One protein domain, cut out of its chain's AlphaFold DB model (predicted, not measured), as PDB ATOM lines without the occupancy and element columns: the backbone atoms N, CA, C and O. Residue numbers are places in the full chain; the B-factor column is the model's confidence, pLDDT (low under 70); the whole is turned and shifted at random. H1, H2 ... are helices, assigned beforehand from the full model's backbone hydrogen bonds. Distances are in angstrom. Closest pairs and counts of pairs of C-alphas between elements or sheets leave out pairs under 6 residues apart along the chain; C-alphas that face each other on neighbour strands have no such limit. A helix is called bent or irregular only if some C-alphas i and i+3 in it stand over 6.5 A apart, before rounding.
ATOM      1  N   HIS A  26      21.815 -18.658  22.091       63.41
ATOM      2  CA  HIS A  26      21.109 -17.504  22.657       63.41
ATOM      3  C   HIS A  26      20.868 -16.366  21.641       63.41
ATOM      4  O   HIS A  26      19.960 -15.565  21.827       63.41
ATOM      5  N   LEU A  27      21.605 -16.330  20.520       63.12
ATOM      6  CA  LEU A  27      21.321 -15.459  19.368       63.12
ATOM      7  C   LEU A  27      20.326 -16.102  18.385       63.12
ATOM      8  O   LEU A  27      19.968 -15.499  17.374       63.12
ATOM      9  N   SER A  28      19.860 -17.328  18.649       58.72
ATOM     10  CA  SER A  28      18.945 -18.039  17.753       58.72
ATOM     11  C   SER A  28      17.512 -17.503  17.774       58.72
ATOM     12  O   SER A  28      16.735 -17.892  16.906       58.72
ATOM     13  N   SER A  29      17.152 -16.580  18.670       60.78
ATOM     14  CA  SER A  29      15.898 -15.835  18.554       60.78
ATOM     15  C   SER A  29      16.094 -14.599  17.671       60.78
ATOM     16  O   SER A  29      16.863 -13.700  18.002       60.78
ATOM     17  N   VAL A  30      15.334 -14.517  16.570       58.12
ATOM     18  CA  VAL A  30      15.319 -13.379  15.617       58.12
ATOM     19  C   VAL A  30      15.032 -12.040  16.328       58.12
ATOM     20  O   VAL A  30      15.346 -10.956  15.836       58.12
ATOM     21  N   PHE A  31      14.430 -12.106  17.514       59.41
ATOM     22  CA  PHE A  31      13.827 -10.967  18.186       59.41
ATOM     23  C   PHE A  31      14.064 -10.944  19.706       59.41
ATOM     24  O   PHE A  31      13.396 -10.182  20.396       59.41
ATOM     25  N   GLY A  32      15.041 -11.708  20.210       61.59
ATOM     26  CA  GLY A  32      15.264 -11.899  21.651       61.59
ATOM     27  C   GLY A  32      14.201 -12.798  22.290       61.59
ATOM     28  O   GLY A  32      13.301 -13.283  21.607       61.59
ATOM     29  N   ASP A  33      14.256 -13.020  23.595       63.62
ATOM     30  CA  ASP A  33      13.243 -13.821  24.310       63.62
ATOM     31  C   ASP A  33      11.978 -13.000  24.657       63.62
ATOM     32  O   ASP A  33      11.241 -13.299  25.595       63.62
ATOM     33  N   ASP A  34      11.720 -11.944  23.883       71.81
ATOM     34  CA  ASP A  34      10.701 -10.933  24.144       71.81
ATOM     35  C   ASP A  34       9.383 -11.190  23.395       71.81
ATOM     36  O   ASP A  34       9.308 -11.887  22.381       71.81
ATOM     37  N   TRP A  35       8.318 -10.504  23.824       75.44
ATOM     38  CA  TRP A  35       7.007 -10.507  23.153       75.44
ATOM     39  C   TRP A  35       7.062 -10.106  21.666       75.44
ATOM     40  O   TRP A  35       6.180 -10.481  20.886       75.44
ATOM     41  N   PHE A  36       8.082  -9.336  21.268       71.94
ATOM     42  CA  PHE A  36       8.306  -8.938  19.881       71.94
ATOM     43  C   PHE A  36       8.680 -10.141  19.007       71.94
ATOM     44  O   PHE A  36       8.249 -10.208  17.858       71.94
ATOM     45  N   ALA A  37       9.368 -11.137  19.571       73.06
ATOM     46  CA  ALA A  37       9.746 -12.354  18.869       73.06
ATOM     47  C   ALA A  37       8.573 -13.210  18.470       73.06
ATOM     48  O   ALA A  37       8.423 -13.532  17.292       73.06
ATOM     49  N   LEU A  38       7.684 -13.479  19.420       78.31
ATOM     50  CA  LEU A  38       6.471 -14.232  19.139       78.31
ATOM     51  C   LEU A  38       5.600 -13.516  18.102       78.31
ATOM     52  O   LEU A  38       5.028 -14.152  17.214       78.31
ATOM     53  N   LYS A  39       5.488 -12.183  18.190       78.81
ATOM     54  CA  LYS A  39       4.699 -11.424  17.214       78.81
ATOM     55  C   LYS A  39       5.327 -11.459  15.838       78.81
ATOM     56  O   LYS A  39       4.615 -11.685  14.865       78.81
ATOM     57  N   ALA A  40       6.628 -11.255  15.745       76.50
ATOM     58  CA  ALA A  40       7.291 -11.200  14.465       76.50
ATOM     59  C   ALA A  40       7.455 -12.585  13.817       76.50
ATOM     60  O   ALA A  40       7.341 -12.682  12.601       76.50
ATOM     61  N   GLU A  41       7.549 -13.673  14.588       79.31
ATOM     62  CA  GLU A  41       7.409 -15.041  14.068       79.31
ATOM     63  C   GLU A  41       6.010 -15.273  13.470       79.31
ATOM     64  O   GLU A  41       5.860 -15.850  12.388       79.31
ATOM     65  N   ARG A  42       4.962 -14.776  14.141       81.62
ATOM     66  CA  ARG A  42       3.589 -14.845  13.626       81.62
ATOM     67  C   ARG A  42       3.404 -13.992  12.371       81.62
ATOM     68  O   ARG A  42       2.758 -14.446  11.432       81.62
ATOM     69  N   PHE A  43       3.990 -12.795  12.331       80.75
ATOM     70  CA  PHE A  43       3.998 -11.950  11.136       80.75
ATOM     71  C   PHE A  43       4.756 -12.617   9.986       80.75
ATOM     72  O   PHE A  43       4.219 -12.681   8.888       80.75
ATOM     73  N   ALA A  44       5.940 -13.184  10.224       81.12
ATOM     74  CA  ALA A  44       6.720 -13.874   9.197       81.12
ATOM     75  C   ALA A  44       5.941 -15.046   8.578       81.12
ATOM     76  O   ALA A  44       5.858 -15.158   7.355       81.12
ATOM     77  N   ARG A  45       5.286 -15.872   9.407       82.12
ATOM     78  CA  ARG A  45       4.417 -16.960   8.924       82.12
ATOM     79  C   ARG A  45       3.215 -16.448   8.128       82.12
ATOM     80  O   ARG A  45       2.829 -17.059   7.134       82.12
ATOM     81  N   PHE A  46       2.635 -15.323   8.541       82.44
ATOM     82  CA  PHE A  46       1.482 -14.727   7.873       82.44
ATOM     83  C   PHE A  46       1.840 -14.114   6.509       82.44
ATOM     84  O   PHE A  46       1.202 -14.438   5.510       82.44
ATOM     85  N   PHE A  47       2.894 -13.297   6.442       82.19
ATOM     86  CA  PHE A  47       3.364 -12.663   5.204       82.19
ATOM     87  C   PHE A  47       4.026 -13.649   4.225       82.19
ATOM     88  O   PHE A  47       4.030 -13.392   3.025       82.19
ATOM     89  N   GLY A  48       4.556 -14.780   4.706       77.06
ATOM     90  CA  GLY A  48       5.164 -15.820   3.865       77.06
ATOM     91  C   GLY A  48       4.168 -16.716   3.118       77.06
ATOM     92  O   GLY A  48       4.583 -17.547   2.314       77.06
ATOM     93  N   THR A  49       2.862 -16.573   3.369       89.56
ATOM     94  CA  THR A  49       1.826 -17.405   2.739       89.56
ATOM     95  C   THR A  49       1.197 -16.667   1.546       89.56
ATOM     96  O   THR A  49       0.760 -15.525   1.712       89.56
ATOM     97  N   PRO A  50       1.035 -17.295   0.362       88.31
ATOM     98  CA  PRO A  50       0.406 -16.657  -0.808       88.31
ATOM     99  C   PRO A  50      -1.035 -16.183  -0.547       88.31
ATOM    100  O   PRO A  50      -1.516 -15.250  -1.187       88.31
ATOM    101  N   THR A  51      -1.708 -16.769   0.445       88.25
ATOM    102  CA  THR A  51      -3.042 -16.377   0.914       88.25
ATOM    103  C   THR A  51      -3.118 -14.919   1.373       88.25
ATOM    104  O   THR A  51      -4.151 -14.282   1.173       88.25
ATOM    105  N   PHE A  52      -2.045 -14.360   1.950       89.31
ATOM    106  CA  PHE A  52      -2.034 -12.956   2.375       89.31
ATOM    107  C   PHE A  52      -2.174 -12.005   1.181       89.31
ATOM    108  O   PHE A  52      -3.001 -11.094   1.215       89.31
ATOM    109  N   LEU A  53      -1.418 -12.253   0.107       89.00
ATOM    110  CA  LEU A  53      -1.474 -11.445  -1.112       89.00
ATOM    111  C   LEU A  53      -2.867 -11.497  -1.743       89.00
ATOM    112  O   LEU A  53      -3.425 -10.456  -2.072       89.00
ATOM    113  N   VAL A  54      -3.462 -12.690  -1.829       93.25
ATOM    114  CA  VAL A  54      -4.825 -12.865  -2.355       93.25
ATOM    115  C   VAL A  54      -5.849 -12.097  -1.514       93.25
ATOM    116  O   VAL A  54      -6.672 -11.369  -2.066       93.25
ATOM    117  N   GLY A  55      -5.781 -12.205  -0.183       93.06
ATOM    118  CA  GLY A  55      -6.668 -11.470   0.722       93.06
ATOM    119  C   GLY A  55      -6.538  -9.951   0.575       93.06
ATOM    120  O   GLY A  55      -7.548  -9.260   0.437       93.06
ATOM    121  N   GLN A  56      -5.306  -9.437   0.526       90.50
ATOM    122  CA  GLN A  56      -5.026  -8.013   0.315       90.50
ATOM    123  C   GLN A  56      -5.610  -7.517  -1.016       90.50
ATOM    124  O   GLN A  56      -6.263  -6.473  -1.052       90.50
ATOM    125  N   THR A  57      -5.426  -8.268  -2.107       91.62
ATOM    126  CA  THR A  57      -5.974  -7.913  -3.425       91.62
ATOM    127  C   THR A  57      -7.500  -7.878  -3.420       91.62
ATOM    128  O   THR A  57      -8.078  -6.950  -3.981       91.62
ATOM    129  N   ILE A  58      -8.164  -8.834  -2.759       95.31
ATOM    130  CA  ILE A  58      -9.631  -8.854  -2.644       95.31
ATOM    131  C   ILE A  58     -10.138  -7.622  -1.890       95.31
ATOM    132  O   ILE A  58     -11.092  -6.990  -2.336       95.31
ATOM    133  N   ILE A  59      -9.492  -7.248  -0.781       91.25
ATOM    134  CA  ILE A  59      -9.874  -6.065   0.008       91.25
ATOM    135  C   ILE A  59      -9.755  -4.791  -0.835       91.25
ATOM    136  O   ILE A  59     -10.682  -3.981  -0.870       91.25
ATOM    137  N   VAL A  60      -8.642  -4.629  -1.555       89.88
ATOM    138  CA  VAL A  60      -8.405  -3.475  -2.436       89.88
ATOM    139  C   VAL A  60      -9.419  -3.440  -3.582       89.88
ATOM    140  O   VAL A  60     -10.007  -2.395  -3.854       89.88
ATOM    141  N   ALA A  61      -9.677  -4.580  -4.224       89.75
ATOM    142  CA  ALA A  61     -10.655  -4.686  -5.303       89.75
ATOM    143  C   ALA A  61     -12.083  -4.382  -4.820       89.75
ATOM    144  O   ALA A  61     -12.821  -3.673  -5.504       89.75
ATOM    145  N   ALA A  62     -12.460  -4.855  -3.628       89.56
ATOM    146  CA  ALA A  62     -13.748  -4.552  -3.012       89.56
ATOM    147  C   ALA A  62     -13.884  -3.056  -2.687       89.56
ATOM    148  O   ALA A  62     -14.924  -2.466  -2.971       89.56
ATOM    149  N   TRP A  63     -12.832  -2.423  -2.157       86.00
ATOM    150  CA  TRP A  63     -12.816  -0.981  -1.883       86.00
ATOM    151  C   TRP A  63     -13.040  -0.155  -3.151       86.00
ATOM    152  O   TRP A  63     -13.890   0.739  -3.170       86.00
ATOM    153  N   ILE A  64     -12.309  -0.480  -4.222       85.81
ATOM    154  CA  ILE A  64     -12.472   0.163  -5.530       85.81
ATOM    155  C   ILE A  64     -13.894  -0.078  -6.049       85.81
ATOM    156  O   ILE A  64     -14.569   0.874  -6.428       85.81
ATOM    157  N   GLY A  65     -14.384  -1.322  -6.006       85.12
ATOM    158  CA  GLY A  65     -15.722  -1.686  -6.478       85.12
ATOM    159  C   GLY A  65     -16.849  -0.922  -5.777       85.12
ATOM    160  O   GLY A  65     -17.735  -0.399  -6.448       85.12
ATOM    161  N   ILE A  66     -16.793  -0.794  -4.447       84.75
ATOM    162  CA  ILE A  66     -17.794  -0.062  -3.651       84.75
ATOM    163  C   ILE A  66     -17.790   1.441  -3.986       84.75
ATOM    164  O   ILE A  66     -18.862   2.026  -4.162       84.75
ATOM    165  N   ASN A  67     -16.609   2.060  -4.113       81.88
ATOM    166  CA  ASN A  67     -16.493   3.490  -4.432       81.88
ATOM    167  C   ASN A  67     -16.883   3.795  -5.890       81.88
ATOM    168  O   ASN A  67     -17.544   4.798  -6.154       81.88
ATOM    169  N   VAL A  68     -16.533   2.920  -6.843       79.69
ATOM    170  CA  VAL A  68     -16.908   3.064  -8.265       79.69
ATOM    171  C   VAL A  68     -18.406   2.855  -8.477       79.69
ATOM    172  O   VAL A  68     -19.014   3.577  -9.263       79.69
ATOM    173  N   ALA A  69     -19.026   1.921  -7.749       79.56
ATOM    174  CA  ALA A  69     -20.470   1.691  -7.802       79.56
ATOM    175  C   ALA A  69     -21.296   2.861  -7.226       79.56
ATOM    176  O   ALA A  69     -22.523   2.840  -7.296       79.56
ATOM    177  N   GLY A  70     -20.647   3.886  -6.657       68.12
ATOM    178  CA  GLY A  70     -21.306   5.097  -6.175       68.12
ATOM    179  C   GLY A  70     -22.148   4.894  -4.915       68.12
ATOM    180  O   GLY A  70     -22.877   5.810  -4.535       68.12
ATOM    181  N   LEU A  71     -22.038   3.735  -4.246       62.25
ATOM    182  CA  LEU A  71     -22.709   3.472  -2.966       62.25
ATOM    183  C   LEU A  71     -22.205   4.418  -1.867       62.25
ATOM    184  O   LEU A  71     -22.946   4.760  -0.946       62.25
ATOM    185  N   THR A  72     -20.954   4.864  -1.974       61.16
ATOM    186  CA  THR A  72     -20.297   5.772  -1.038       61.16
ATOM    187  C   THR A  72     -19.360   6.721  -1.796       61.16
ATOM    188  O   THR A  72     -18.540   6.286  -2.597       61.16
ATOM    189  N   LYS A  73     -19.447   8.039  -1.550       63.00
ATOM    190  CA  LYS A  73     -18.541   9.058  -2.137       63.00
ATOM    191  C   LYS A  73     -17.299   9.320  -1.271       63.00
ATOM    192  O   LYS A  73     -16.844  10.455  -1.177       63.00
ATOM    193  N   PHE A  74     -16.799   8.300  -0.577       64.31
ATOM    194  CA  PHE A  74     -15.681   8.477   0.353       64.31
ATOM    195  C   PHE A  74     -14.336   8.629  -0.376       64.31
ATOM    196  O   PHE A  74     -13.499   9.392   0.095       64.31
ATOM    197  N   ASP A  75     -14.141   7.972  -1.528       70.50
ATOM    198  CA  ASP A  75     -12.895   8.034  -2.306       70.50
ATOM    199  C   ASP A  75     -13.183   8.001  -3.824       70.50
ATOM    200  O   ASP A  75     -13.082   6.970  -4.488       70.50
ATOM    201  N   VAL A  76     -13.624   9.136  -4.380       68.69
ATOM    202  CA  VAL A  76     -13.905   9.292  -5.823       68.69
ATOM    203  C   VAL A  76     -12.586   9.323  -6.606       68.69
ATOM    204  O   VAL A  76     -11.573   9.811  -6.104       68.69
ATOM    205  N   TYR A  77     -12.586   8.811  -7.844       65.75
ATOM    206  CA  TYR A  77     -11.429   8.844  -8.751       65.75
ATOM    207  C   TYR A  77     -10.757  10.234  -8.718       65.75
ATOM    208  O   TYR A  77     -11.446  11.220  -8.997       65.75
ATOM    209  N   PRO A  78      -9.464  10.350  -8.339       67.19
ATOM    210  CA  PRO A  78      -8.376   9.365  -8.463       67.19
ATOM    211  C   PRO A  78      -7.960   8.593  -7.179       67.19
ATOM    212  O   PRO A  78      -6.784   8.273  -7.027       67.19
ATOM    213  N   PHE A  79      -8.883   8.266  -6.264       81.44
ATOM    214  CA  PHE A  79      -8.624   7.449  -5.054       81.44
ATOM    215  C   PHE A  79      -7.500   7.982  -4.138       81.44
ATOM    216  O   PHE A  79      -6.513   7.297  -3.841       81.44
ATOM    217  N   ILE A  80      -7.616   9.242  -3.707       84.06
ATOM    218  CA  ILE A  80      -6.575   9.920  -2.922       84.06
ATOM    219  C   ILE A  80      -6.326   9.241  -1.569       84.06
ATOM    220  O   ILE A  80      -5.178   9.180  -1.126       84.06
ATOM    221  N   LEU A  81      -7.367   8.705  -0.924       85.62
ATOM    222  CA  LEU A  81      -7.240   8.087   0.396       85.62
ATOM    223  C   LEU A  81      -6.536   6.737   0.307       85.62
ATOM    224  O   LEU A  81      -5.642   6.456   1.104       85.62
ATOM    225  N   LEU A  82      -6.895   5.926  -0.690       86.94
ATOM    226  CA  LEU A  82      -6.219   4.664  -0.970       86.94
ATOM    227  C   LEU A  82      -4.741   4.892  -1.309       86.94
ATOM    228  O   LEU A  82      -3.872   4.197  -0.781       86.94
ATOM    229  N   ASN A  83      -4.439   5.899  -2.130       87.81
ATOM    230  CA  ASN A  83      -3.059   6.234  -2.465       87.81
ATOM    231  C   ASN A  83      -2.266   6.718  -1.235       87.81
ATOM    232  O   ASN A  83      -1.114   6.327  -1.033       87.81
ATOM    233  N   LEU A  84      -2.891   7.519  -0.369       89.19
ATOM    234  CA  LEU A  84      -2.277   7.972   0.878       89.19
ATOM    235  C   LEU A  84      -2.017   6.799   1.836       89.19
ATOM    236  O   LEU A  84      -0.945   6.722   2.436       89.19
ATOM    237  N   ALA A  85      -2.958   5.858   1.937       89.69
ATOM    238  CA  ALA A  85      -2.815   4.659   2.753       89.69
ATOM    239  C   ALA A  85      -1.658   3.771   2.269       89.69
ATOM    240  O   ALA A  85      -0.825   3.370   3.081       89.69
ATOM    241  N   PHE A  86      -1.548   3.518   0.961       91.12
ATOM    242  CA  PHE A  86      -0.414   2.777   0.396       91.12
ATOM    243  C   PHE A  86       0.920   3.499   0.592       91.12
ATOM    244  O   PHE A  86       1.917   2.862   0.939       91.12
ATOM    245  N   SER A  87       0.938   4.823   0.428       93.94
ATOM    246  CA  SER A  87       2.136   5.636   0.659       93.94
ATOM    247  C   SER A  87       2.613   5.520   2.112       93.94
ATOM    248  O   SER A  87       3.795   5.289   2.365       93.94
ATOM    249  N   LEU A  88       1.688   5.595   3.075       93.12
ATOM    250  CA  LEU A  88       1.991   5.403   4.492       93.12
ATOM    251  C   LEU A  88       2.430   3.961   4.795       93.12
ATOM    252  O   LEU A  88       3.388   3.754   5.542       93.12
ATOM    253  N   GLN A  89       1.767   2.970   4.192       93.75
ATOM    254  CA  GLN A  89       2.120   1.558   4.337       93.75
ATOM    255  C   GLN A  89       3.565   1.308   3.892       93.75
ATOM    256  O   GLN A  89       4.324   0.677   4.625       93.75
ATOM    257  N   ALA A  90       3.968   1.839   2.736       92.31
ATOM    258  CA  ALA A  90       5.339   1.733   2.242       92.31
ATOM    259  C   ALA A  90       6.339   2.468   3.151       92.31
ATOM    260  O   ALA A  90       7.387   1.912   3.487       92.31
ATOM    261  N   ALA A  91       5.996   3.682   3.600       95.69
ATOM    262  CA  ALA A  91       6.853   4.496   4.460       95.69
ATOM    263  C   ALA A  91       7.157   3.827   5.813       95.69
ATOM    264  O   ALA A  91       8.275   3.946   6.307       95.69
ATOM    265  N   TYR A  92       6.200   3.102   6.401       93.62
ATOM    266  CA  TYR A  92       6.419   2.356   7.646       93.62
ATOM    267  C   TYR A  92       7.021   0.961   7.417       93.62
ATOM    268  O   TYR A  92       7.786   0.468   8.247       93.62
ATOM    269  N   ALA A  93       6.731   0.327   6.276       90.25
ATOM    270  CA  ALA A  93       7.316  -0.964   5.928       90.25
ATOM    271  C   ALA A  93       8.834  -0.870   5.722       90.25
ATOM    272  O   ALA A  93       9.559  -1.720   6.229       90.25
ATOM    273  N   ALA A  94       9.330   0.162   5.035       92.31
ATOM    274  CA  ALA A  94      10.757   0.323   4.742       92.31
ATOM    275  C   ALA A  94      11.679   0.247   5.985       92.31
ATOM    276  O   ALA A  94      12.584  -0.592   5.991       92.31
ATOM    277  N   PRO A  95      11.473   1.031   7.065       90.81
ATOM    278  CA  PRO A  95      12.311   0.950   8.262       90.81
ATOM    279  C   PRO A  95      12.130  -0.362   9.037       90.81
ATOM    280  O   PRO A  95      13.096  -0.864   9.610       90.81
ATOM    281  N   LEU A  96      10.929  -0.951   9.041       86.06
ATOM    282  CA  LEU A  96      10.705  -2.263   9.657       86.06
ATOM    283  C   LEU A  96      11.453  -3.378   8.923       86.06
ATOM    284  O   LEU A  96      12.063  -4.234   9.562       86.06
ATOM    285  N   ILE A  97      11.424  -3.352   7.589       87.81
ATOM    286  CA  ILE A  97      12.169  -4.283   6.741       87.81
ATOM    287  C   ILE A  97      13.664  -4.103   6.982       87.81
ATOM    288  O   ILE A  97      14.357  -5.094   7.175       87.81
ATOM    289  N   LEU A  98      14.154  -2.861   7.044       89.50
ATOM    290  CA  LEU A  98      15.562  -2.581   7.316       89.50
ATOM    291  C   LEU A  98      15.988  -3.117   8.688       89.50
ATOM    292  O   LEU A  98      17.024  -3.762   8.796       89.50
ATOM    293  N   LEU A  99      15.169  -2.932   9.728       85.06
ATOM    294  CA  LEU A  99      15.461  -3.478  11.054       85.06
ATOM    295  C   LEU A  99      15.486  -5.015  11.056       85.06
ATOM    296  O   LEU A  99      16.352  -5.616  11.694       85.06
ATOM    297  N   ALA A 100      14.558  -5.651  10.337       84.00
ATOM    298  CA  ALA A 100      14.546  -7.101  10.165       84.00
ATOM    299  C   ALA A 100      15.787  -7.587   9.396       84.00
ATOM    300  O   ALA A 100      16.391  -8.584   9.785       84.00
ATOM    301  N   GLN A 101      16.202  -6.860   8.355       86.56
ATOM    302  CA  GLN A 101      17.387  -7.170   7.556       86.56
ATOM    303  C   GLN A 101      18.683  -7.027   8.354       86.56
ATOM    304  O   GLN A 101      19.494  -7.946   8.323       86.56
ATOM    305  N   THR A 102      18.874  -5.939   9.110       85.88
ATOM    306  CA  THR A 102      20.067  -5.762   9.958       85.88
ATOM    307  C   THR A 102      20.200  -6.910  10.958       85.88
ATOM    308  O   THR A 102      21.265  -7.506  11.079       85.88
ATOM    309  N   ARG A 103      19.095  -7.300  11.606       82.31
ATOM    310  CA  ARG A 103      19.088  -8.430  12.547       82.31
ATOM    311  C   ARG A 103      19.345  -9.776  11.876       82.31
ATOM    312  O   ARG A 103      19.998 -10.635  12.465       82.31
ATOM    313  N   GLN A 104      18.825  -9.973  10.667       83.75
ATOM    314  CA  GLN A 104      19.109 -11.173   9.888       83.75
ATOM    315  C   GLN A 104      20.602 -11.242   9.530       83.75
ATOM    316  O   GLN A 104      21.228 -12.271   9.761       83.75
ATOM    317  N   ALA A 105      21.188 -10.132   9.073       86.81
ATOM    318  CA  ALA A 105      22.599 -10.042   8.706       86.81
ATOM    319  C   ALA A 105      23.546 -10.283   9.896       86.81
ATOM    320  O   ALA A 105      24.528 -11.012   9.755       86.81
ATOM    321  N   ASP A 106      23.237  -9.734  11.076       85.19
ATOM    322  CA  ASP A 106      24.009  -9.988  12.301       85.19
ATOM    323  C   ASP A 106      24.054 -11.485  12.640       85.19
ATOM    324  O   ASP A 106      25.082 -12.019  13.063       85.19
ATOM    325  N   ARG A 107      22.945 -12.191  12.415       81.25
ATOM    326  CA  ARG A 107      22.828 -13.621  12.742       81.25
ATOM    327  C   ARG A 107      23.524 -14.474  11.678       81.25
ATOM    328  O   ARG A 107      24.219 -15.425  12.033       81.25
ATOM    329  N   ASP A 108      23.363 -14.130  10.406       87.12
ATOM    330  CA  ASP A 108      24.057 -14.804   9.310       87.12
ATOM    331  C   ASP A 108      25.578 -14.690   9.489       87.12
ATOM    332  O   ASP A 108      26.298 -15.673   9.308       87.12
ATOM    333  N   LYS A 109      26.068 -13.533   9.960       87.75
ATOM    334  CA  LYS A 109      27.477 -13.340  10.323       87.75
ATOM    335  C   LYS A 109      27.919 -14.276  11.448       87.75
ATOM    336  O   LYS A 109      28.921 -14.967  11.306       87.75
ATOM    337  N   VAL A 110      27.167 -14.335  12.546       86.75
ATOM    338  CA  VAL A 110      27.501 -15.204  13.688       86.75
ATOM    339  C   VAL A 110      27.493 -16.684  13.301       86.75
ATOM    340  O   VAL A 110      28.397 -17.426  13.686       86.75
ATOM    341  N   ASN A 111      26.508 -17.116  12.514       85.50
ATOM    342  CA  ASN A 111      26.464 -18.483  12.000       85.50
ATOM    343  C   ASN A 111      27.652 -18.775  11.077       85.50
ATOM    344  O   ASN A 111      28.270 -19.826  11.211       85.50
ATOM    345  N   SER A 112      28.007 -17.839  10.193       88.50
ATOM    346  CA  SER A 112      29.178 -17.958   9.319       88.50
ATOM    347  C   SER A 112      30.485 -18.070  10.113       88.50
ATOM    348  O   SER A 112      31.343 -18.880   9.762       88.50
ATOM    349  N   ASP A 113      30.640 -17.298  11.191       89.44
ATOM    350  CA  ASP A 113      31.821 -17.357  12.060       89.44
ATOM    351  C   ASP A 113      31.918 -18.709  12.790       89.44
ATOM    352  O   ASP A 113      33.003 -19.287  12.893       89.44
ATOM    353  N   ALA A 114      30.790 -19.247  13.269       88.25
ATOM    354  CA  ALA A 114      30.735 -20.575  13.883       88.25
ATOM    355  C   ALA A 114      31.148 -21.677  12.893       88.25
ATOM    356  O   ALA A 114      31.954 -22.549  13.231       88.25
ATOM    357  N   ASP A 115      30.643 -21.599  11.661       88.62
ATOM    358  CA  ASP A 115      30.957 -22.532  10.579       88.62
ATOM    359  C   ASP A 115      32.422 -22.436  10.136       88.62
ATOM    360  O   ASP A 115      33.056 -23.446   9.829       88.62
ATOM    361  N   ALA A 116      32.991 -21.226  10.106       90.25
ATOM    362  CA  ALA A 116      34.406 -21.020   9.814       90.25
ATOM    363  C   ALA A 116      35.293 -21.702  10.865       90.25
ATOM    364  O   ALA A 116      36.151 -22.506  10.504       90.25
ATOM    365  N   ARG A 117      35.013 -21.480  12.157       89.94
ATOM    366  CA  ARG A 117      35.737 -22.139  13.259       89.94
ATOM    367  C   ARG A 117      35.602 -23.656  13.210       89.94
ATOM    368  O   ARG A 117      36.576 -24.371  13.412       89.94
ATOM    369  N   HIS A 118      34.405 -24.161  12.912       88.50
ATOM    370  CA  HIS A 118      34.206 -25.599  12.781       88.50
ATOM    371  C   HIS A 118      35.069 -26.195  11.660       88.50
ATOM    372  O   HIS A 118      35.665 -27.258  11.844       88.50
ATOM    373  N   ARG A 119      35.165 -25.507  10.516       89.25
ATOM    374  CA  ARG A 119      36.003 -25.932   9.386       89.25
ATOM    375  C   ARG A 119      37.494 -25.901   9.714       89.25
ATOM    376  O   ARG A 119      38.191 -26.829   9.314       89.25
ATOM    377  N   GLU A 120      37.965 -24.891  10.440       92.62
ATOM    378  CA  GLU A 120      39.359 -24.816  10.900       92.62
ATOM    379  C   GLU A 120      39.709 -25.991  11.826       92.62
ATOM    380  O   GLU A 120      40.664 -26.716  11.553       92.62
ATOM    381  N   ASP A 121      38.877 -26.273  12.835       90.38
ATOM    382  CA  ASP A 121      39.072 -27.416  13.741       90.38
ATOM    383  C   ASP A 121      39.116 -28.760  12.989       90.38
ATOM    384  O   ASP A 121      39.913 -29.644  13.309       90.38
ATOM    385  N   LEU A 122      38.255 -28.930  11.978       91.50
ATOM    386  CA  LEU A 122      38.262 -30.124  11.129       91.50
ATOM    387  C   LEU A 122      39.528 -30.216  10.273       91.50
ATOM    388  O   LEU A 122      40.044 -31.320  10.081       91.50
ATOM    389  N   ALA A 123      40.026 -29.092   9.754       93.94
ATOM    390  CA  ALA A 123      41.260 -29.054   8.981       93.94
ATOM    391  C   ALA A 123      42.456 -29.477   9.844       93.94
ATOM    392  O   ALA A 123      43.163 -30.410   9.464       93.94
ATOM    393  N   SER A 124      42.611 -28.908  11.045       94.50
ATOM    394  CA  SER A 124      43.687 -29.283  11.973       94.50
ATOM    395  C   SER A 124      43.610 -30.755  12.388       94.50
ATOM    396  O   SER A 124      44.609 -31.470  12.330       94.50
ATOM    397  N   ALA A 125      42.417 -31.264  12.715       93.56
ATOM    398  CA  ALA A 125      42.246 -32.681  13.041       93.56
ATOM    399  C   ALA A 125      42.588 -33.607  11.856       93.56
ATOM    400  O   ALA A 125      43.116 -34.706  12.045       93.56
ATOM    401  N   ASN A 126      42.294 -33.188  10.622       94.31
ATOM    402  CA  ASN A 126      42.664 -33.938   9.423       94.31
ATOM    403  C   ASN A 126      44.170 -33.886   9.139       94.31
ATOM    404  O   ASN A 126      44.723 -34.888   8.688       94.31
ATOM    405  N   GLU A 127      44.839 -32.764   9.395       95.44
ATOM    406  CA  GLU A 127      46.300 -32.655   9.304       95.44
ATOM    407  C   GLU A 127      46.983 -33.584  10.312       95.44
ATOM    408  O   GLU A 127      47.851 -34.373   9.937       95.44
ATOM    409  N   GLU A 128      46.534 -33.591  11.570       95.75
ATOM    410  CA  GLU A 128      47.045 -34.508  12.595       95.75
ATOM    411  C   GLU A 128      46.880 -35.976  12.185       95.75
ATOM    412  O   GLU A 128      47.814 -36.773  12.314       95.75
ATOM    413  N   ARG A 129      45.712 -36.340  11.640       95.62
ATOM    414  CA  ARG A 129      45.457 -37.691  11.118       95.62
ATOM    415  C   ARG A 129      46.372 -38.045   9.952       95.62
ATOM    416  O   ARG A 129      46.851 -39.174   9.898       95.62
ATOM    417  N   GLN A 130      46.643 -37.110   9.042       96.56
ATOM    418  CA  GLN A 130      47.576 -37.327   7.932       96.56
ATOM    419  C   GLN A 130      49.008 -37.543   8.431       96.56
ATOM    420  O   GLN A 130      49.676 -38.468   7.976       96.56
ATOM    421  N   VAL A 131      49.458 -36.758   9.413       96.50
ATOM    422  CA  VAL A 131      50.779 -36.929  10.041       96.50
ATOM    423  C   VAL A 131      50.884 -38.289  10.736       96.50
ATOM    424  O   VAL A 131      51.896 -38.978  10.608       96.50
ATOM    425  N   GLN A 132      49.842 -38.709  11.458       96.50
ATOM    426  CA  GLN A 132      49.803 -40.030  12.090       96.50
ATOM    427  C   GLN A 132      49.822 -41.158  11.052       96.50
ATOM    428  O   GLN A 132      50.588 -42.107  11.212       96.50
ATOM    429  N   ALA A 133      49.040 -41.039   9.977       96.31
ATOM    430  CA  ALA A 133      49.027 -42.010   8.887       96.31
ATOM    431  C   ALA A 133      50.395 -42.111   8.190       96.31
ATOM    432  O   ALA A 133      50.857 -43.216   7.913       96.31
ATOM    433  N   ALA A 134      51.084 -40.984   7.976       96.69
ATOM    434  CA  ALA A 134      52.436 -40.965   7.421       96.69
ATOM    435  C   ALA A 134      53.438 -41.696   8.331       96.69
ATOM    436  O   ALA A 134      54.168 -42.569   7.868       96.69
ATOM    437  N   ARG A 135      53.410 -41.431   9.646       96.81
ATOM    438  CA  ARG A 135      54.258 -42.143  10.622       96.81
ATOM    439  C   ARG A 135      53.972 -43.644  10.657       96.81
ATOM    440  O   ARG A 135      54.896 -44.445  10.758       96.81
ATOM    441  N   GLN A 136      52.702 -44.038  10.575       97.00
ATOM    442  CA  GLN A 136      52.321 -45.450  10.501       97.00
ATOM    443  C   GLN A 136      52.839 -46.110   9.216       97.00
ATOM    444  O   GLN A 136      53.310 -47.245   9.264       97.00
ATOM    445  N   ALA A 137      52.801 -45.402   8.084       96.94
ATOM    446  CA  ALA A 137      53.355 -45.892   6.827       96.94
ATOM    447  C   ALA A 137      54.879 -46.088   6.911       96.94
ATOM    448  O   ALA A 137      55.376 -47.133   6.499       96.94
TER     449      ALA A 137
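This is residues 26 to 137 of the 179 residues of the protein "Putative MEMBRANE PROTEIN" of Caballeronia sordidicola (UniProt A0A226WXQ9). One very long helix, H3, makes the length of the model, and the two shorter helices, H1 and H2, make an open corner beside its first part, with gaps between the helices. H2 and H3 run back along each other's course without touching, joined at one end by the loop of residues 69 to 79, while H1 turns off at the other end of H2 and residues 112 to 137 of H3 stick out as a bare arm. The printed part has 112 residues with three named helices, in the order H1, H2, H3, and no named strand; the class is all helix. The whole is extended, with a radius of gyration of the C-alphas of 26.2 A and spans of 91 by 27 by 22 A.

The printed part begins at His 26, with its C-alpha at (21.109, -17.504, 22.657). H1 is residues 35 to 47, 18.4 A from first to last C-alpha, beginning with C-alpha 35 at (7.007, -10.507, 23.153). H2 is residues 50 to 68, 27.3 A long. H3 is residues 80 to 137, 82.5 A long, from C-alpha 80 at (-6.575, 9.920, -2.922) to C-alpha 137 at (53.355, -45.892, 6.827). H3 is neither bent nor irregular, but only just: C-alphas 92 and 95 are 6.1 A apart.

H1 and H2 are close but not clearly touching, with 1 pair of C-alphas within 8 A. Their closest C-alphas are those of Phe 46 and Phe 52, 6.8 A apart. Their lines are about perpendicular, at 75 degrees, and their centres are 23.2 A apart. H1 and H3 are apart. H2 and H3 are apart too, though they follow each other in the chain. H2 has the N-to-C direction (-0.65, 0.72, -0.26) and H3 has (0.74, -0.66, 0.12). In H1 and H2 every O i to N i+4 pair is within hydrogen-bond range; in H3 it is 52 of 54.

The outline is a rod, and the two C-alphas farthest apart, those of Gly 70 and Ala 137, are 91.3 A apart. The first and last printed C-alphas are 45.8 A apart. The printed part has no cut. The link from H1 to H2 is tight, with 2 residues, and the link from H2 to H3 is long, with 11. Residues 42 to 59, 83 to 99 and 112 to 137 stand free. The mean pLDDT of the printed part is 84.2; it is under 70 at residues 26 to 33, 70 to 74 and 76 to 78.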